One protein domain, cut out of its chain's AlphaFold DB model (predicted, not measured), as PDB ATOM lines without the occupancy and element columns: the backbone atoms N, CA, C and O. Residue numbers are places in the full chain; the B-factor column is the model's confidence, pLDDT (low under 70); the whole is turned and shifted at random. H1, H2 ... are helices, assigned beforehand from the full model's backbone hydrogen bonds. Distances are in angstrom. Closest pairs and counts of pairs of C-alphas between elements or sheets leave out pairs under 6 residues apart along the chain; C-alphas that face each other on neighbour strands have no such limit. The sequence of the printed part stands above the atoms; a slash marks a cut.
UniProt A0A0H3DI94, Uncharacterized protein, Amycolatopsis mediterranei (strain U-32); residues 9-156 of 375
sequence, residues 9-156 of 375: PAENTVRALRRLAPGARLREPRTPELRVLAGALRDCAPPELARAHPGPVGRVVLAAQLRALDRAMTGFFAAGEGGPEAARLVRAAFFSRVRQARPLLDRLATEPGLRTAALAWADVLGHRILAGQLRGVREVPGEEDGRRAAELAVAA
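This is residues 9 to 156 of the 375 residues of an uncharacterized protein of Amycolatopsis mediterranei (strain U-32) (UniProt A0A0H3DI94). Two lobes of short helices sit at the two ends of one long helix, H4: H1, H2, H3 and H9 make one lobe, H5, H6, H7 and H8 the other. After H8, residues 136 to 142 lead back to the first lobe and H9. The 148 printed residues hold nine named helices, H1 to H9 in order, and no named strand: all helix. The whole is compact, with a radius of gyration of the C-alphas of 16.9 A, and its outline is elongated, 53 by 28 by 28 A.

H1, residues 10 to 19, touches H9, residues 143 to 156, at a steep tilt of 58 degrees; the closest C-alphas, of Ala 10 and Glu 151, are 5.5 A apart. H2, residues 32 to 40, touches H9 (Leu 34 and Ala 153, closest C-alphas, 5.3 A). H3, residues 46 to 52, touches H9 too (Pro 47 and Glu 143, 4.2 A). The hub is H4, residues 54 to 73, touching five helices. Its residues 72 to 73 alone touch H5, residues 84 to 94, with the closest C-alphas, of Met 73 and Val 90, 4.6 A apart. H6, residues 104 to 110, only just touches H7, residues 112 to 124, with 3 pairs of C-alphas within 8 A, only at the corner. H7 and H8, residues 128 to 135, form a helical hairpin at 22 degrees. Every O i to N i+4 pair is within hydrogen-bond range except in H3, with 1 of 3, and 2 of 4 O i to N i+3 pairs.

H1 begins at C-alpha 10 (-1.249, 48.061, 36.805). H4 spans 27.8 A, from C-alpha 54 (-8.895, 41.389, 51.891). H9, 20.0 A, ends at C-alpha 156 (-10.653, 40.896, 33.121).

The printed part has no cut. H1 to H2 is a long link. Confidence is under 70 at residues 9 to 27, 74 to 83, 97 to 101 and 155 to 156.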
ATOM      1  N   PRO A   9       2.070  49.389  33.551       54.22
ATOM      2  CA  PRO A   9       1.969  49.002  34.956       54.22
ATOM      3  C   PRO A   9       0.513  49.003  35.410       54.22
ATOM      4  O   PRO A   9      -0.265  49.843  34.940       54.22
ATOM      5  N   ALA A  10       0.125  48.095  36.308       54.91
ATOM      6  CA  ALA A  10      -1.249  48.061  36.805       54.91
ATOM      7  C   ALA A  10      -1.662  49.444  37.333       54.91
ATOM      8  O   ALA A  10      -2.765  49.898  37.061       54.91
ATOM      9  N   GLU A  11      -0.735  50.180  37.946       52.31
ATOM     10  CA  GLU A  11      -0.877  51.576  38.357       52.31
ATOM     11  C   GLU A  11      -1.181  52.529  37.190       52.31
ATOM     12  O   GLU A  11      -2.043  53.396  37.320       52.31
ATOM     13  N   ASN A  12      -0.515  52.390  36.040       53.69
ATOM     14  CA  ASN A  12      -0.762  53.224  34.859       53.69
ATOM     15  C   ASN A  12      -2.083  52.862  34.170       53.69
ATOM     16  O   ASN A  12      -2.816  53.764  33.764       53.69
ATOM     17  N   THR A  13      -2.438  51.576  34.102       56.19
ATOM     18  CA  THR A  13      -3.742  51.161  33.566       56.19
ATOM     19  C   THR A  13      -4.875  51.552  34.513       56.19
ATOM     20  O   THR A  13      -5.916  52.003  34.057       56.19
ATOM     21  N   VAL A  14      -4.672  51.504  35.831       57.25
ATOM     22  CA  VAL A  14      -5.628  51.998  36.836       57.25
ATOM     23  C   VAL A  14      -5.754  53.520  36.785       57.25
ATOM     24  O   VAL A  14      -6.870  54.033  36.796       57.25
ATOM     25  N   ARG A  15      -4.654  54.267  36.619       58.66
ATOM     26  CA  ARG A  15      -4.705  55.713  36.321       58.66
ATOM     27  C   ARG A  15      -5.487  56.000  35.037       58.66
ATOM     28  O   ARG A  15      -6.215  56.987  35.004       58.66
ATOM     29  N   ALA A  16      -5.368  55.161  34.008       57.50
ATOM     30  CA  ALA A  16      -6.179  55.274  32.798       57.50
ATOM     31  C   ALA A  16      -7.658  54.952  33.077       57.50
ATOM     32  O   ALA A  16      -8.509  55.765  32.739       57.50
ATOM     33  N   LEU A  17      -7.977  53.855  33.776       60.12
ATOM     34  CA  LEU A  17      -9.343  53.482  34.176       60.12
ATOM     35  C   LEU A  17     -10.038  54.579  35.002       60.12
ATOM     36  O   LEU A  17     -11.221  54.824  34.796       60.12
ATOM     37  N   ARG A  18      -9.307  55.271  35.885       59.38
ATOM     38  CA  ARG A  18      -9.797  56.437  36.648       59.38
ATOM     39  C   ARG A  18     -10.038  57.686  35.792       59.38
ATOM     40  O   ARG A  18     -10.780  58.566  36.208       59.38
ATOM     41  N   ARG A  19      -9.386  57.786  34.630       54.19
ATOM     42  CA  ARG A  19      -9.548  58.879  33.653       54.19
ATOM     43  C   ARG A  19     -10.574  58.561  32.564       54.19
ATOM     44  O   ARG A  19     -10.988  59.474  31.856       54.19
ATOM     45  N   LEU A  20     -10.968  57.297  32.398       56.25
ATOM     46  CA  LEU A  20     -12.029  56.921  31.469       56.25
ATOM     47  C   LEU A  20     -13.359  57.495  31.960       56.25
ATOM     48  O   LEU A  20     -13.802  57.203  33.070       56.25
ATOM     49  N   ALA A  21     -14.010  58.279  31.103       44.06
ATOM     50  CA  ALA A  21     -15.352  58.777  31.364       44.06
ATOM     51  C   ALA A  21     -16.349  57.610  31.567       44.06
ATOM     52  O   ALA A  21     -16.166  56.533  30.977       44.06
ATOM     53  N   PRO A  22     -17.428  57.806  32.352       47.69
ATOM     54  CA  PRO A  22     -18.513  56.835  32.462       47.69
ATOM     55  C   PRO A  22     -19.094  56.532  31.070       47.69
ATOM     56  O   PRO A  22     -19.751  57.379  30.474       47.69
ATOM     57  N   GLY A  23     -18.810  55.343  30.528       44.62
ATOM     58  CA  GLY A  23     -19.200  54.957  29.163       44.62
ATOM     59  C   GLY A  23     -18.110  54.275  28.327       44.62
ATOM     60  O   GLY A  23     -18.411  53.742  27.259       44.62
ATOM     61  N   ALA A  24     -16.856  54.227  28.790       55.53
ATOM     62  CA  ALA A  24     -15.822  53.441  28.113       55.53
ATOM     63  C   ALA A  24     -16.202  51.946  28.029       55.53
ATOM     64  O   ALA A  24     -16.607  51.342  29.025       55.53
ATOM     65  N   ARG A  25     -16.046  51.338  26.840       53.88
ATOM     66  CA  ARG A  25     -16.415  49.938  26.550       53.88
ATOM     67  C   ARG A  25     -15.455  48.935  27.209       53.88
ATOM     68  O   ARG A  25     -14.607  48.336  26.551       53.88
ATOM     69  N   LEU A  26     -15.602  48.758  28.517       62.88
ATOM     70  CA  LEU A  26     -14.956  47.701  29.295       62.88
ATOM     71  C   LEU A  26     -15.812  46.429  29.285       62.88
ATOM     72  O   LEU A  26     -17.030  46.479  29.122       62.88
ATOM     73  N   ARG A  27     -15.177  45.274  29.486       64.94
ATOM     74  CA  ARG A  27     -15.878  44.003  29.706       64.94
ATOM     75  C   ARG A  27     -16.358  43.895  31.145       64.94
ATOM     76  O   ARG A  27     -15.671  44.346  32.054       64.94
ATOM     77  N   GLU A  28     -17.488  43.226  31.365       70.25
ATOM     78  CA  GLU A  28     -17.896  42.851  32.719       70.25
ATOM     79  C   GLU A  28     -17.064  41.645  33.213       70.25
ATOM     80  O   GLU A  28     -17.045  40.595  32.554       70.25
ATOM     81  N   PRO A  29     -16.377  41.742  34.369       75.12
ATOM     82  CA  PRO A  29     -15.645  40.612  34.932       75.12
ATOM     83  C   PRO A  29     -16.579  39.457  35.314       75.12
ATOM     84  O   PRO A  29     -17.567  39.635  36.022       75.12
ATOM     85  N   ARG A  30     -16.251  38.230  34.894       74.12
ATOM     86  CA  ARG A  30     -17.152  37.068  35.055       74.12
ATOM     87  C   ARG A  30     -17.465  36.721  36.517       74.12
ATOM     88  O   ARG A  30     -18.616  36.441  36.840       74.12
ATOM     89  N   THR A  31     -16.469  36.757  37.400       79.69
ATOM     90  CA  THR A  31     -16.602  36.411  38.832       79.69
ATOM     91  C   THR A  31     -16.962  37.631  39.686       79.69
ATOM     92  O   THR A  31     -16.392  38.697  39.431       79.69
ATOM     93  N   PRO A  32     -17.792  37.494  40.737       85.69
ATOM     94  CA  PRO A  32     -18.195  38.622  41.578       85.69
ATOM     95  C   PRO A  32     -17.008  39.311  42.271       85.69
ATOM     96  O   PRO A  32     -16.988  40.535  42.354       85.69
ATOM     97  N   GLU A  33     -15.968  38.574  42.677       85.88
ATOM     98  CA  GLU A  33     -14.758  39.155  43.277       85.88
ATOM     99  C   GLU A  33     -14.060  40.143  42.337       85.88
ATOM    100  O   GLU A  33     -13.730  41.254  42.745       85.88
ATOM    101  N   LEU A  34     -13.862  39.765  41.069       79.69
ATOM    102  CA  LEU A  34     -13.233  40.645  40.081       79.69
ATOM    103  C   LEU A  34     -14.097  41.877  39.773       79.69
ATOM    104  O   LEU A  34     -13.530  42.918  39.463       79.69
ATOM    105  N   ARG A  35     -15.433  41.805  39.899       81.75
ATOM    106  CA  ARG A  35     -16.310  42.989  39.780       81.75
ATOM    107  C   ARG A  35     -16.123  43.943  40.958       81.75
ATOM    108  O   ARG A  35     -15.985  45.142  40.741       81.75
ATOM    109  N   VAL A  36     -16.051  43.413  42.183       87.06
ATOM    110  CA  VAL A  36     -15.773  44.207  43.395       87.06
ATOM    111  C   VAL A  36     -14.415  44.904  43.286       87.06
ATOM    112  O   VAL A  36     -14.338  46.113  43.485       87.06
ATOM    113  N   LEU A  37     -13.360  44.179  42.902       81.12
ATOM    114  CA  LEU A  37     -12.020  44.756  42.737       81.12
ATOM    115  C   LEU A  37     -11.953  45.769  41.582       81.12
ATOM    116  O   LEU A  37     -11.335  46.819  41.729       81.12
ATOM    117  N   ALA A  38     -12.616  45.494  40.456       80.25
ATOM    118  CA  ALA A  38     -12.715  46.426  39.333       80.25
ATOM    119  C   ALA A  38     -13.405  47.747  39.707       80.25
ATOM    120  O   ALA A  38     -12.980  48.806  39.247       80.25
ATOM    121  N   GLY A  39     -14.450  47.691  40.543       81.19
ATOM    122  CA  GLY A  39     -15.073  48.878  41.125       81.19
ATOM    123  C   GLY A  39     -14.101  49.624  42.038       81.19
ATOM    124  O   GLY A  39     -13.815  50.794  41.800       81.19
ATOM    125  N   ALA A  40     -13.523  48.917  43.013       84.69
ATOM    126  CA  ALA A  40     -12.620  49.480  44.017       84.69
ATOM    127  C   ALA A  40     -11.390  50.194  43.428       84.69
ATOM    128  O   ALA A  40     -10.935  51.189  43.984       84.69
ATOM    129  N   LEU A  41     -10.861  49.735  42.286       79.50
ATOM    130  CA  LEU A  41      -9.712  50.354  41.608       79.50
ATOM    131  C   LEU A  41      -9.940  51.808  41.149       79.50
ATOM    132  O   LEU A  41      -8.971  52.534  40.894       79.50
ATOM    133  N   ARG A  42     -11.200  52.258  41.065       77.12
ATOM    134  CA  ARG A  42     -11.527  53.675  40.856       77.12
ATOM    135  C   ARG A  42     -11.060  54.534  42.033       77.12
ATOM    136  O   ARG A  42     -10.474  55.591  41.815       77.12
ATOM    137  N   ASP A  43     -11.220  54.016  43.248       79.25
ATOM    138  CA  ASP A  43     -11.132  54.792  44.485       79.25
ATOM    139  C   ASP A  43      -9.852  54.492  45.288       79.25
ATOM    140  O   ASP A  43      -9.308  55.385  45.931       79.25
ATOM    141  N   CYS A  44      -9.309  53.269  45.204       78.50
ATOM    142  CA  CYS A  44      -8.095  52.844  45.921       78.50
ATOM    143  C   CYS A  44      -6.974  52.371  44.980       78.50
ATOM    144  O   CYS A  44      -7.212  51.921  43.852       78.50
ATOM    145  N   ALA A  45      -5.720  52.568  45.389       80.44
ATOM    146  CA  ALA A  45      -4.542  52.174  44.620       80.44
ATOM    147  C   ALA A  45      -4.328  50.644  44.655       80.44
ATOM    148  O   ALA A  45      -4.730  49.993  45.619       80.44
ATOM    149  N   PRO A  46      -3.644  50.048  43.656       79.56
ATOM    150  CA  PRO A  46      -3.367  48.608  43.623       79.56
ATOM    151  C   PRO A  46      -2.862  47.974  44.939       79.56
ATOM    152  O   PRO A  46      -3.463  46.982  45.350       79.56
ATOM    153  N   PRO A  47      -1.851  48.513  45.659       82.81
ATOM    154  CA  PRO A  47      -1.419  47.923  46.933       82.81
ATOM    155  C   PRO A  47      -2.464  48.044  48.060       82.81
ATOM    156  O   PRO A  47      -2.526  47.193  48.945       82.81
ATOM    157  N   GLU A  48      -3.329  49.061  48.019       88.12
ATOM    158  CA  GLU A  48      -4.342  49.329  49.050       88.12
ATOM    159  C   GLU A  48      -5.526  48.350  48.984       88.12
ATOM    160  O   GLU A  48      -6.193  48.126  50.000       88.12
ATOM    161  N   LEU A  49      -5.760  47.707  47.829       88.69
ATOM    162  CA  LEU A  49      -6.824  46.710  47.639       88.69
ATOM    163  C   LEU A  49      -6.795  45.604  48.696       88.69
ATOM    164  O   LEU A  49      -7.850  45.142  49.126       88.69
ATOM    165  N   ALA A  50      -5.607  45.168  49.122       92.19
ATOM    166  CA  ALA A  50      -5.464  44.116  50.124       92.19
ATOM    167  C   ALA A  50      -5.993  44.543  51.502       92.19
ATOM    168  O   ALA A  50      -6.572  43.725  52.217       92.19
ATOM    169  N   ARG A  51      -5.863  45.831  51.848       93.88
ATOM    170  CA  ARG A  51      -6.384  46.412  53.093       93.88
ATOM    171  C   ARG A  51      -7.877  46.728  52.998       93.88
ATOM    172  O   ARG A  51      -8.604  46.465  53.950       93.88
ATOM    173  N   ALA A  52      -8.333  47.273  51.870       92.50
ATOM    174  CA  ALA A  52      -9.734  47.646  51.659       92.50
ATOM    175  C   ALA A  52     -10.651  46.428  51.413       92.50
ATOM    176  O   ALA A  52     -11.774  46.371  51.910       92.50
ATOM    177  N   HIS A  53     -10.164  45.427  50.673       93.62
ATOM    178  CA  HIS A  53     -10.934  44.261  50.230       93.62
ATOM    179  C   HIS A  53     -10.167  42.928  50.415       93.62
ATOM    180  O   HIS A  53     -10.039  42.153  49.459       93.62
ATOM    181  N   PRO A  54      -9.712  42.584  51.639       93.31
ATOM    182  CA  PRO A  54      -8.895  41.389  51.891       93.31
ATOM    183  C   PRO A  54      -9.580  40.079  51.471       93.31
ATOM    184  O   PRO A  54      -8.931  39.160  50.978       93.31
ATOM    185  N   GLY A  55     -10.905  39.976  51.626       94.44
ATOM    186  CA  GLY A  55     -11.670  38.796  51.206       94.44
ATOM    187  C   GLY A  55     -11.624  38.556  49.686       94.44
ATOM    188  O   GLY A  55     -11.166  37.492  49.264       94.44
ATOM    189  N   PRO A  56     -12.086  39.515  48.857       94.06
ATOM    190  CA  PRO A  56     -11.990  39.438  47.399       94.06
ATOM    191  C   PRO A  56     -10.559  39.269  46.868       94.06
ATOM    192  O   PRO A  56     -10.348  38.402  46.020       94.06
ATOM    193  N   VAL A  57      -9.578  40.020  47.394       93.44
ATOM    194  CA  VAL A  57      -8.159  39.883  47.004       93.44
ATOM    195  C   VAL A  57      -7.667  38.459  47.254       93.44
ATOM    196  O   VAL A  57      -7.189  37.808  46.325       93.44
ATOM    197  N   GLY A  58      -7.859  37.934  48.469       93.25
ATOM    198  CA  GLY A  58      -7.402  36.590  48.824       93.25
ATOM    199  C   GLY A  58      -7.997  35.498  47.933       93.25
ATOM    200  O   GLY A  58      -7.272  34.612  47.486       93.25
ATOM    201  N   ARG A  59      -9.292  35.587  47.594       93.94
ATOM    202  CA  ARG A  59      -9.943  34.622  46.688       93.94
ATOM    203  C   ARG A  59      -9.437  34.721  45.247       93.94
ATOM    204  O   ARG A  59      -9.222  33.688  44.617       93.94
ATOM    205  N   VAL A  60      -9.215  35.929  44.725       88.88
ATOM    206  CA  VAL A  60      -8.719  36.139  43.352       88.88
ATOM    207  C   VAL A  60      -7.274  35.673  43.197       88.88
ATOM    208  O   VAL A  60      -6.967  34.966  42.232       88.88
ATOM    209  N   VAL A  61      -6.409  36.004  44.159       91.62
ATOM    210  CA  VAL A  61      -5.006  35.572  44.165       91.62
ATOM    211  C   VAL A  61      -4.906  34.059  44.358       91.62
ATOM    212  O   VAL A  61      -4.229  33.409  43.563       91.62
ATOM    213  N   LEU A  62      -5.650  33.464  45.300       93.31
ATOM    214  CA  LEU A  62      -5.698  32.005  45.468       93.31
ATOM    215  C   LEU A  62      -6.176  31.302  44.189       93.31
ATOM    216  O   LEU A  62      -5.561  30.332  43.754       93.31
ATOM    217  N   ALA A  63      -7.229  31.802  43.536       89.06
ATOM    218  CA  ALA A  63      -7.715  31.229  42.283       89.06
ATOM    219  C   ALA A  63      -6.688  31.344  41.139       89.06
ATOM    220  O   ALA A  63      -6.639  30.474  40.268       89.06
ATOM    221  N   ALA A  64      -5.859  32.392  41.120       85.62
ATOM    222  CA  ALA A  64      -4.757  32.520  40.169       85.62
ATOM    223  C   ALA A  64      -3.593  31.569  40.493       85.62
ATOM    224  O   ALA A  64      -3.106  30.894  39.588       85.62
ATOM    225  N   GLN A  65      -3.204  31.454  41.766       89.00
ATOM    226  CA  GLN A  65      -2.164  30.530  42.233       89.00
ATOM    227  C   GLN A  65      -2.569  29.063  42.016       89.00
ATOM    228  O   GLN A  65      -1.741  28.263  41.597       89.00
ATOM    229  N   LEU A  66      -3.849  28.708  42.182       87.81
ATOM    230  CA  LEU A  66      -4.364  27.373  41.853       87.81
ATOM    231  C   LEU A  66      -4.325  27.078  40.344       87.81
ATOM    232  O   LEU A  66      -3.980  25.967  39.960       87.81
ATOM    233  N   ARG A  67      -4.602  28.064  39.476       84.06
ATOM    234  CA  ARG A  67      -4.407  27.918  38.015       84.06
ATOM    235  C   ARG A  67      -2.931  27.847  37.612       84.06
ATOM    236  O   ARG A  67      -2.608  27.261  36.582       84.06
ATOM    237  N   ALA A  68      -2.031  28.463  38.377       82.94
ATOM    238  CA  ALA A  68      -0.592  28.302  38.186       82.94
ATOM    239  C   ALA A  68      -0.146  26.891  38.604       82.94
ATOM    240  O   ALA A  68       0.484  26.209  37.804       82.94
ATOM    241  N   LEU A  69      -0.589  26.411  39.772       84.31
ATOM    242  CA  LEU A  69      -0.342  25.052  40.260       84.31
ATOM    243  C   LEU A  69      -0.855  23.979  39.281       84.31
ATOM    244  O   LEU A  69      -0.166  22.993  39.040       84.31
ATOM    245  N   ASP A  70      -2.034  24.173  38.684       83.44
ATOM    246  CA  ASP A  70      -2.613  23.228  37.715       83.44
ATOM    247  C   ASP A  70      -1.788  23.099  36.422       83.44
ATOM    248  O   ASP A  70      -1.544  21.996  35.924       83.44
ATOM    249  N   ARG A  71      -1.242  24.221  35.937       73.19
ATOM    250  CA  ARG A  71      -0.282  24.236  34.820       73.19
ATOM    251  C   ARG A  71       1.074  23.641  35.218       73.19
ATOM    252  O   ARG A  71       1.623  22.827  34.482       73.19
ATOM    253  N   ALA A  72       1.564  23.945  36.417       74.69
ATOM    254  CA  ALA A  72       2.815  23.394  36.929       74.69
ATOM    255  C   ALA A  72       2.757  21.861  37.090       74.69
ATOM    256  O   ALA A  72       3.692  21.166  36.708       74.69
ATOM    257  N   MET A  73       1.639  21.300  37.566       73.31
ATOM    258  CA  MET A  73       1.425  19.844  37.637       73.31
ATOM    259  C   MET A  73       1.380  19.153  36.268       73.31
ATOM    260  O   MET A  73       1.665  17.960  36.189       73.31
ATOM    261  N   THR A  74       1.013  19.874  35.206       68.81
ATOM    262  CA  THR A  74       1.013  19.363  33.824       68.81
ATOM    263  C   THR A  74       2.344  19.599  33.098       68.81
ATOM    264  O   THR A  74       2.471  19.232  31.934       68.81
ATOM    265  N   GLY A  75       3.355  20.150  33.783       61.69
ATOM    266  CA  GLY A  75       4.689  20.411  33.232       61.69
ATOM    267  C   GLY A  75       4.826  21.743  32.489       61.69
ATOM    268  O   GLY A  75       5.890  22.023  31.945       61.69
ATOM    269  N   PHE A  76       3.783  22.579  32.480       55.62
ATOM    270  CA  PHE A  76       3.824  23.922  31.907       55.62
ATOM    271  C   PHE A  76       4.285  24.936  32.962       55.62
ATOM    272  O   PHE A  76       3.485  25.430  33.761       55.62
ATOM    273  N   PHE A  77       5.577  25.254  32.941       52.59
ATOM    274  CA  PHE A  77       6.226  26.239  33.814       52.59
ATOM    275  C   PHE A  77       6.491  27.551  33.066       52.59
ATOM    276  O   PHE A  77       6.687  27.534  31.850       52.59
ATOM    277  N   ALA A  78       6.534  28.687  33.767       44.09
ATOM    278  CA  ALA A  78       7.139  29.893  33.201       44.09
ATOM    279  C   ALA A  78       8.678  29.813  33.243       44.09
ATOM    280  O   ALA A  78       9.258  29.039  34.011       44.09
ATOM    281  N   ALA A  79       9.350  30.640  32.436       37.59
ATOM    282  CA  ALA A  79      10.809  30.738  32.430       37.59
ATOM    283  C   ALA A  79      11.332  31.085  33.840       37.59
ATOM    284  O   ALA A  79      11.005  32.135  34.393       37.59
ATOM    285  N   GLY A  80      12.120  30.178  34.427       48.72
ATOM    286  CA  GLY A  80      12.630  30.274  35.802       48.72
ATOM    287  C   GLY A  80      11.836  29.507  36.875       48.72
ATOM    288  O   GLY A  80      12.360  29.312  37.968       48.72
ATOM    289  N   GLU A  81      10.629  29.004  36.590       49.84
ATOM    290  CA  GLU A  81       9.818  28.230  37.556       49.84
ATOM    291  C   GLU A  81      10.117  26.713  37.538       49.84
ATOM    292  O   GLU A  81       9.672  25.981  38.421       49.84
ATOM    293  N   GLY A  82      10.882  26.226  36.553       56.06
ATOM    294  CA  GLY A  82      11.190  24.803  36.310       56.06
ATOM    295  C   GLY A  82      12.165  24.136  37.297       56.06
ATOM    296  O   GLY A  82      12.918  23.247  36.906       56.06
ATOM    297  N   GLY A  83      12.191  24.570  38.560       66.62
ATOM    298  CA  GLY A  83      13.091  24.059  39.599       66.62
ATOM    299  C   GLY A  83      12.829  22.600  40.029       66.62
ATOM    300  O   GLY A  83      11.864  21.960  39.593       66.62
ATOM    301  N   PRO A  84      13.659  22.043  40.934       70.62
ATOM    302  CA  PRO A  84      13.498  20.665  41.399       70.62
ATOM    303  C   PRO A  84      12.146  20.414  42.088       70.62
ATOM    304  O   PRO A  84      11.619  19.301  42.005       70.62
ATOM    305  N   GLU A  85      11.538  21.430  42.703       74.62
ATOM    306  CA  GLU A  85      10.196  21.392  43.301       74.62
ATOM    307  C   GLU A  85       9.099  21.265  42.240       74.62
ATOM    308  O   GLU A  85       8.180  20.466  42.407       74.62
ATOM    309  N   ALA A  86       9.237  21.960  41.111       71.38
ATOM    310  CA  ALA A  86       8.370  21.816  39.943       71.38
ATOM    311  C   ALA A  86       8.438  20.387  39.367       71.38
ATOM    312  O   ALA A  86       7.411  19.744  39.138       71.38
ATOM    313  N   ALA A  87       9.642  19.821  39.243       71.50
ATOM    314  CA  ALA A  87       9.816  18.433  38.816       71.50
ATOM    315  C   ALA A  87       9.270  17.410  39.841       71.50
ATOM    316  O   ALA A  87       8.753  16.357  39.457       71.50
ATOM    317  N   ARG A  88       9.359  17.698  41.150       72.06
ATOM    318  CA  ARG A  88       8.721  16.895  42.214       72.06
ATOM    319  C   ARG A  88       7.195  16.967  42.127       72.06
ATOM    320  O   ARG A  88       6.553  15.927  42.251       72.06
ATOM    321  N   LEU A  89       6.634  18.147  41.864       79.69
ATOM    322  CA  LEU A  89       5.198  18.369  41.691       79.69
ATOM    323  C   LEU A  89       4.633  17.588  40.499       79.69
ATOM    324  O   LEU A  89       3.644  16.881  40.674       79.69
ATOM    325  N   VAL A  90       5.283  17.631  39.331       77.44
ATOM    326  CA  VAL A  90       4.865  16.837  38.155       77.44
ATOM    327  C   VAL A  90       4.905  15.341  38.451       77.44
ATOM    328  O   VAL A  90       3.944  14.637  38.154       77.44
ATOM    329  N   ARG A  91       5.968  14.834  39.095       71.88
ATOM    330  CA  ARG A  91       6.027  13.415  39.487       71.88
ATOM    331  C   ARG A  91       4.914  13.044  40.470       71.88
ATOM    332  O   ARG A  91       4.275  12.014  40.290       71.88
ATOM    333  N   ALA A  92       4.649  13.880  41.473       73.25
ATOM    334  CA  ALA A  92       3.561  13.646  42.420       73.25
ATOM    335  C   ALA A  92       2.180  13.673  41.735       73.25
ATOM    336  O   ALA A  92       1.331  12.845  42.049       73.25
ATOM    337  N   ALA A  93       1.973  14.571  40.766       80.31
ATOM    338  CA  ALA A  93       0.745  14.650  39.978       80.31
ATOM    339  C   ALA A  93       0.578  13.464  39.012       80.31
ATOM    340  O   ALA A  93      -0.541  12.999  38.816       80.31
ATOM    341  N   PHE A  94       1.670  12.938  38.451       75.44
ATOM    342  CA  PHE A  94       1.656  11.751  37.592       75.44
ATOM    343  C   PHE A  94       1.289  10.472  38.363       75.44
ATOM    344  O   PHE A  94       0.527   9.649  37.864       75.44
ATOM    345  N   PHE A  95       1.782  10.319  39.598       74.50
ATOM    346  CA  PHE A  95       1.448   9.186  40.474       74.50
ATOM    347  C   PHE A  95       0.189   9.411  41.339       74.50
ATOM    348  O   PHE A  95      -0.109   8.597  42.219       74.50
ATOM    349  N   SER A  96      -0.560  10.487  41.077       76.50
ATOM    350  CA  SER A  96      -1.863  10.778  41.685       76.50
ATOM    351  C   SER A  96      -2.853   9.648  41.377       76.50
ATOM    352  O   SER A  96      -3.079   9.291  40.220       76.50
ATOM    353  N   ARG A  97      -3.447   9.054  42.417       67.94
ATOM    354  CA  ARG A  97      -4.461   7.987  42.307       67.94
ATOM    355  C   ARG A  97      -5.869   8.558  42.131       67.94
ATOM    356  O   ARG A  97      -6.765   7.873  41.637       67.94
ATOM    357  N   VAL A  98      -6.084   9.805  42.541       66.88
ATOM    358  CA  VAL A  98      -7.349  10.522  42.404       66.88
ATOM    359  C   VAL A  98      -7.450  11.124  41.001       66.88
ATOM    360  O   VAL A  98      -6.636  11.945  40.589       66.88
ATOM    361  N   ARG A  99      -8.495  10.741  40.253       60.69
ATOM    362  CA  ARG A  99      -8.728  11.229  38.882       60.69
ATOM    363  C   ARG A  99      -8.753  12.762  38.816       60.69
ATOM    364  O   ARG A  99      -9.370  13.419  39.655       60.69
ATOM    365  N   GLN A 100      -8.210  13.308  37.725       62.78
ATOM    366  CA  GLN A 100      -8.184  14.748  37.413       62.78
ATOM    367  C   GLN A 100      -9.569  15.428  37.391       62.78
ATOM    368  O   GLN A 100      -9.644  16.645  37.470       62.78
ATOM    369  N   ALA A 101     -10.663  14.658  37.329       60.56
ATOM    370  CA  ALA A 101     -12.039  15.156  37.333       60.56
ATOM    371  C   ALA A 101     -12.524  15.749  38.677       60.56
ATOM    372  O   ALA A 101     -13.619  16.307  38.721       60.56
ATOM    373  N   ARG A 102     -11.767  15.618  39.779       71.75
ATOM    374  CA  ARG A 102     -12.097  16.281  41.056       71.75
ATOM    375  C   ARG A 102     -11.493  17.690  41.139       71.75
ATOM    376  O   ARG A 102     -10.390  17.888  40.626       71.75
ATOM    377  N   PRO A 103     -12.148  18.640  41.839       82.88
ATOM    378  CA  PRO A 103     -11.563  19.941  42.149       82.88
ATOM    379  C   PRO A 103     -10.165  19.808  42.761       82.88
ATOM    380  O   PRO A 103      -9.912  18.936  43.595       82.88
ATOM    381  N   LEU A 104      -9.250  20.689  42.355       83.69
ATOM    382  CA  LEU A 104      -7.837  20.588  42.724       83.69
ATOM    383  C   LEU A 104      -7.617  20.588  44.247       83.69
ATOM    384  O   LEU A 104      -6.845  19.781  44.755       83.69
ATOM    385  N   LEU A 105      -8.339  21.430  44.992       86.06
ATOM    386  CA  LEU A 105      -8.244  21.459  46.456       86.06
ATOM    387  C   LEU A 105      -8.660  20.127  47.103       86.06
ATOM    388  O   LEU A 105      -7.990  19.686  48.032       86.06
ATOM    389  N   ASP A 106      -9.675  19.440  46.576       86.56
ATOM    390  CA  ASP A 106     -10.112  18.132  47.083       86.56
ATOM    391  C   ASP A 106      -9.069  17.047  46.783       86.56
ATOM    392  O   ASP A 106      -8.816  16.162  47.606       86.56
ATOM    393  N   ARG A 107      -8.417  17.130  45.613       86.62
ATOM    394  CA  ARG A 107      -7.309  16.240  45.233       86.62
ATOM    395  C   ARG A 107      -6.103  16.434  46.158       86.62
ATOM    396  O   ARG A 107      -5.556  15.466  46.671       86.62
ATOM    397  N   LEU A 108      -5.751  17.685  46.452       89.81
ATOM    398  CA  LEU A 108      -4.693  18.046  47.404       89.81
ATOM    399  C   LEU A 108      -5.042  17.650  48.848       89.81
ATOM    400  O   LEU A 108      -4.162  17.248  49.600       89.81
ATOM    401  N   ALA A 109      -6.311  17.731  49.250       88.50
ATOM    402  CA  ALA A 109      -6.746  17.297  50.576       88.50
ATOM    403  C   ALA A 109      -6.666  15.770  50.753       88.50
ATOM    404  O   ALA A 109      -6.373  15.297  51.851       88.50
ATOM    405  N   THR A 110      -6.903  15.008  49.680       87.62
ATOM    406  CA  THR A 110      -6.934  13.534  49.701       87.62
ATOM    407  C   THR A 110      -5.586  12.867  49.414       87.62
ATOM    408  O   THR A 110      -5.425  11.690  49.736       87.62
ATOM    409  N   GLU A 111      -4.597  13.589  48.876       89.75
ATOM    410  CA  GLU A 111      -3.279  13.036  48.532       89.75
ATOM    411  C   GLU A 111      -2.117  13.747  49.255       89.75
ATOM    412  O   GLU A 111      -1.603  14.758  48.763       89.75
ATOM    413  N   PRO A 112      -1.616  13.202  50.383       88.00
ATOM    414  CA  PRO A 112      -0.536  13.817  51.162       88.00
ATOM    415  C   PRO A 112       0.755  14.066  50.369       88.00
ATOM    416  O   PRO A 112       1.403  15.095  50.558       88.00
ATOM    417  N   GLY A 113       1.117  13.163  49.449       89.19
ATOM    418  CA  GLY A 113       2.297  13.325  48.591       89.19
ATOM    419  C   GLY A 113       2.161  14.504  47.620       89.19
ATOM    420  O   GLY A 113       3.067  15.334  47.527       89.19
ATOM    421  N   LEU A 114       1.001  14.631  46.965       87.94
ATOM    422  CA  LEU A 114       0.701  15.750  46.070       87.94
ATOM    423  C   LEU A 114       0.623  17.074  46.842       87.94
ATOM    424  O   LEU A 114       1.212  18.063  46.414       87.94
ATOM    425  N   ARG A 115      -0.025  17.078  48.015       93.38
ATOM    426  CA  ARG A 115      -0.085  18.229  48.931       93.38
ATOM    427  C   ARG A 115       1.301  18.717  49.340       93.38
ATOM    428  O   ARG A 115       1.551  19.917  49.320       93.38
ATOM    429  N   THR A 116       2.199  17.793  49.681       92.62
ATOM    430  CA  THR A 116       3.574  18.106  50.098       92.62
ATOM    431  C   THR A 116       4.379  18.713  48.950       92.62
ATOM    432  O   THR A 116       5.050  19.726  49.138       92.62
ATOM    433  N   ALA A 117       4.270  18.154  47.740       86.88
ATOM    434  CA  ALA A 117       4.943  18.704  46.565       86.88
ATOM    435  C   ALA A 117       4.377  20.078  46.151       86.88
ATOM    436  O   ALA A 117       5.143  20.984  45.828       86.88
ATOM    437  N   ALA A 118       3.054  20.256  46.219       91.94
ATOM    438  CA  ALA A 118       2.393  21.534  45.958       91.94
ATOM    439  C   ALA A 118       2.770  22.611  46.986       91.94
ATOM    440  O   ALA A 118       2.923  23.771  46.613       91.94
ATOM    441  N   LEU A 119       2.953  22.235  48.257       94.88
ATOM    442  CA  LEU A 119       3.395  23.150  49.308       94.88
ATOM    443  C   LEU A 119       4.834  23.618  49.067       94.88
ATOM    444  O   LEU A 119       5.075  24.818  49.046       94.88
ATOM    445  N   ALA A 120       5.757  22.691  48.792       88.56
ATOM    446  CA  ALA A 120       7.149  23.026  48.486       88.56
ATOM    447  C   ALA A 120       7.275  23.927  47.241       88.56
ATOM    448  O   ALA A 120       8.030  24.896  47.250       88.56
ATOM    449  N   TRP A 121       6.497  23.647  46.189       90.50
ATOM    450  CA  TRP A 121       6.419  24.499  44.999       90.50
ATOM    451  C   TRP A 121       5.854  25.894  45.318       90.50
ATOM    452  O   TRP A 121       6.414  26.901  44.884       90.50
ATOM    453  N   ALA A 122       4.785  25.969  46.120       91.00
ATOM    454  CA  ALA A 122       4.186  27.239  46.524       91.00
ATOM    455  C   ALA A 122       5.138  28.086  47.386       91.00
ATOM    456  O   ALA A 122       5.199  29.298  47.196       91.00
ATOM    457  N   ASP A 123       5.898  27.468  48.291       90.19
ATOM    458  CA  ASP A 123       6.888  28.162  49.120       90.19
ATOM    459  C   ASP A 123       8.042  28.731  48.275       90.19
ATOM    460  O   ASP A 123       8.390  29.901  48.437       90.19
ATOM    461  N   VAL A 124       8.587  27.959  47.321       88.94
ATOM    462  CA  VAL A 124       9.671  28.422  46.424       88.94
ATOM    463  C   VAL A 124       9.239  29.598  45.543       88.94
ATOM    464  O   VAL A 124      10.023  30.522  45.338       88.94
ATOM    465  N   LEU A 125       7.991  29.614  45.062       83.75
ATOM    466  CA  LEU A 125       7.450  30.732  44.277       83.75
ATOM    467  C   LEU A 125       6.824  31.851  45.133       83.75
ATOM    468  O   LEU A 125       6.129  32.722  44.601       83.75
ATOM    469  N   GLY A 126       6.998  31.831  46.460       89.12
ATOM    470  CA  GLY A 126       6.442  32.845  47.362       89.12
ATOM    471  C   GLY A 126       4.910  32.943  47.335       89.12
ATOM    472  O   GLY A 126       4.343  33.975  47.693       89.12
ATOM    473  N   HIS A 127       4.211  31.889  46.903       91.12
ATOM    474  CA  HIS A 127       2.753  31.815  46.789       91.12
ATOM    475  C   HIS A 127       2.098  31.624  48.168       91.12
ATOM    476  O   HIS A 127       1.428  30.626  48.441       91.12
ATOM    477  N   ARG A 128       2.296  32.609  49.051       93.94
ATOM    478  CA  ARG A 128       1.930  32.573  50.472       93.94
ATOM    479  C   ARG A 128       0.476  32.168  50.711       93.94
ATOM    480  O   ARG A 128       0.234  31.284  51.522       93.94
ATOM    481  N   ILE A 129      -0.483  32.746  49.981       94.44
ATOM    482  CA  ILE A 129      -1.917  32.450  50.157       94.44
ATOM    483  C   ILE A 129      -2.234  30.975  49.848       94.44
ATOM    484  O   ILE A 129      -2.923  30.321  50.633       94.44
ATOM    485  N   LEU A 130      -1.691  30.419  48.760       94.50
ATOM    486  CA  LEU A 130      -1.780  28.989  48.454       94.50
ATOM    487  C   LEU A 130      -1.076  28.131  49.515       94.50
ATOM    488  O   LEU A 130      -1.648  27.139  49.959       94.50
ATOM    489  N   ALA A 131       0.125  28.507  49.955       94.81
ATOM    490  CA  ALA A 131       0.864  27.767  50.977       94.81
ATOM    491  C   ALA A 131       0.112  27.739  52.326       94.81
ATOM    492  O   ALA A 131       0.012  26.691  52.963       94.81
ATOM    493  N   GLY A 132      -0.510  28.854  52.723       94.69
ATOM    494  CA  GLY A 132      -1.434  28.932  53.855       94.69
ATOM    495  C   GLY A 132      -2.637  28.005  53.688       94.69
ATOM    496  O   GLY A 132      -2.875  27.148  54.540       94.69
ATOM    497  N   GLN A 133      -3.333  28.085  52.547       94.50
ATOM    498  CA  GLN A 133      -4.458  27.200  52.226       94.50
ATOM    499  C   GLN A 133      -4.063  25.712  52.301       94.50
ATOM    500  O   GLN A 133      -4.813  24.902  52.846       94.50
ATOM    501  N   LEU A 134      -2.869  25.350  51.819       94.62
ATOM    502  CA  LEU A 134      -2.314  23.995  51.891       94.62
ATOM    503  C   LEU A 134      -1.916  23.573  53.315       94.62
ATOM    504  O   LEU A 134      -1.945  22.378  53.616       94.62
ATOM    505  N   ARG A 135      -1.590  24.515  54.208       94.00
ATOM    506  CA  ARG A 135      -1.373  24.275  55.648       94.00
ATOM    507  C   ARG A 135      -2.672  24.262  56.466       94.00
ATOM    508  O   ARG A 135      -2.660  23.779  57.590       94.00
ATOM    509  N   GLY A 136      -3.785  24.749  55.912       92.62
ATOM    510  CA  GLY A 136      -5.027  25.004  56.655       92.62
ATOM    511  C   GLY A 136      -5.010  26.319  57.450       92.62
ATOM    512  O   GLY A 136      -5.853  26.523  58.317       92.62
ATOM    513  N   VAL A 137      -4.058  27.210  57.160       92.31
ATOM    514  CA  VAL A 137      -3.879  28.512  57.816       92.31
ATOM    515  C   VAL A 137      -4.392  29.615  56.894       92.31
ATOM    516  O   VAL A 137      -4.008  29.703  55.727       92.31
ATOM    517  N   ARG A 138      -5.262  30.487  57.409       88.06
ATOM    518  CA  ARG A 138      -5.796  31.612  56.635       88.06
ATOM    519  C   ARG A 138      -4.802  32.772  56.614       88.06
ATOM    520  O   ARG A 138      -4.733  33.554  57.555       88.06
ATOM    521  N   GLU A 139      -4.092  32.909  55.503       92.19
ATOM    522  CA  GLU A 139      -3.207  34.046  55.244       92.19
ATOM    523  C   GLU A 139      -3.985  35.348  55.010       92.19
ATOM    524  O   GLU A 139      -5.025  35.370  54.344       92.19
ATOM    525  N   VAL A 140      -3.454  36.452  55.542       93.44
ATOM    526  CA  VAL A 140      -3.965  37.809  55.303       93.44
ATOM    527  C   VAL A 140      -3.237  38.399  54.089       93.44
ATOM    528  O   VAL A 140      -2.007  38.496  54.139       93.44
ATOM    529  N   PRO A 141      -3.930  38.792  53.002       93.62
ATOM    530  CA  PRO A 141      -3.284  39.381  51.829       93.62
ATOM    531  C   PRO A 141      -2.500  40.654  52.167       93.62
ATOM    532  O   PRO A 141      -2.961  41.477  52.956       93.62
ATOM    533  N   GLY A 142      -1.318  40.803  51.571       92.88
ATOM    534  CA  GLY A 142      -0.464  41.987  51.688       92.88
ATOM    535  C   GLY A 142      -0.522  42.874  50.442       92.88
ATOM    536  O   GLY A 142      -1.226  42.573  49.481       92.88
ATOM    537  N   GLU A 143       0.256  43.954  50.430       90.44
ATOM    538  CA  GLU A 143       0.280  44.928  49.324       90.44
ATOM    539  C   GLU A 143       0.585  44.296  47.957       90.44
ATOM    540  O   GLU A 143      -0.018  44.670  46.952       90.44
ATOM    541  N   GLU A 144       1.473  43.298  47.916       88.06
ATOM    542  CA  GLU A 144       1.806  42.567  46.687       88.06
ATOM    543  C   GLU A 144       0.636  41.712  46.181       88.06
ATOM    544  O   GLU A 144       0.350  41.688  44.985       88.06
ATOM    545  N   ASP A 145      -0.112  41.084  47.095       88.44
ATOM    546  CA  ASP A 145      -1.347  40.375  46.757       88.44
ATOM    547  C   ASP A 145      -2.398  41.365  46.206       88.44
ATOM    548  O   ASP A 145      -3.130  41.039  45.271       88.44
ATOM    549  N   GLY A 146      -2.431  42.599  46.730       84.12
ATOM    550  CA  GLY A 146      -3.233  43.711  46.211       84.12
ATOM    551  C   GLY A 146      -2.844  44.109  44.784       84.12
ATOM    552  O   GLY A 146      -3.702  44.112  43.896       84.12
ATOM    553  N   ARG A 147      -1.549  44.356  44.525       82.44
ATOM    554  CA  ARG A 147      -1.016  44.628  43.176       82.44
ATOM    555  C   ARG A 147      -1.371  43.512  42.194       82.44
ATOM    556  O   ARG A 147      -1.939  43.780  41.134       82.44
ATOM    557  N   ARG A 148      -1.145  42.252  42.574       80.69
ATOM    558  CA  ARG A 148      -1.460  41.091  41.731       80.69
ATOM    559  C   ARG A 148      -2.961  40.930  41.482       80.69
ATOM    560  O   ARG A 148      -3.372  40.552  40.385       80.69
ATOM    561  N   ALA A 149      -3.802  41.240  42.466       81.12
ATOM    562  CA  ALA A 149      -5.252  41.255  42.295       81.12
ATOM    563  C   ALA A 149      -5.721  42.397  41.371       81.12
ATOM    564  O   ALA A 149      -6.656  42.190  40.594       81.12
ATOM    565  N   ALA A 150      -5.050  43.556  41.391       76.75
ATOM    566  CA  ALA A 150      -5.306  44.647  40.453       76.75
ATOM    567  C   ALA A 150      -5.004  44.240  39.005       76.75
ATOM    568  O   ALA A 150      -5.849  44.439  38.136       76.75
ATOM    569  N   GLU A 151      -3.850  43.619  38.745       79.25
ATOM    570  CA  GLU A 151      -3.491  43.089  37.420       79.25
ATOM    571  C   GLU A 151      -4.557  42.125  36.883       79.25
ATOM    572  O   GLU A 151      -4.990  42.237  35.736       79.25
ATOM    573  N   LEU A 152      -5.030  41.204  37.730       76.12
ATOM    574  CA  LEU A 152      -6.062  40.226  37.379       76.12
ATOM    575  C   LEU A 152      -7.431  40.877  37.119       76.12
ATOM    576  O   LEU A 152      -8.150  40.440  36.219       76.12
ATOM    577  N   ALA A 153      -7.792  41.923  37.870       72.88
ATOM    578  CA  ALA A 153      -9.011  42.699  37.643       72.88
ATOM    579  C   ALA A 153      -8.933  43.515  36.342       72.88
ATOM    580  O   ALA A 153      -9.850  43.453  35.524       72.88
ATOM    581  N   VAL A 154      -7.814  44.203  36.095       72.31
ATOM    582  CA  VAL A 154      -7.543  44.937  34.850       72.31
ATOM    583  C   VAL A 154      -7.603  43.999  33.639       72.31
ATOM    584  O   VAL A 154      -8.331  44.276  32.688       72.31
ATOM    585  N   ALA A 155      -6.928  42.848  33.692       67.75
ATOM    586  CA  ALA A 155      -6.943  41.857  32.614       67.75
ATOM    587  C   ALA A 155      -8.344  41.277  32.327       67.75
ATOM    588  O   ALA A 155      -8.603  40.817  31.215       67.75
ATOM    589  N   ALA A 156      -9.260  41.304  33.303       67.81
ATOM    590  CA  ALA A 156     -10.653  40.896  33.121       67.81
ATOM    591  C   ALA A 156     -11.550  41.999  32.524       67.81
ATOM    592  O   ALA A 156     -12.556  41.673  31.892       67.81
TER     593      ALA A 156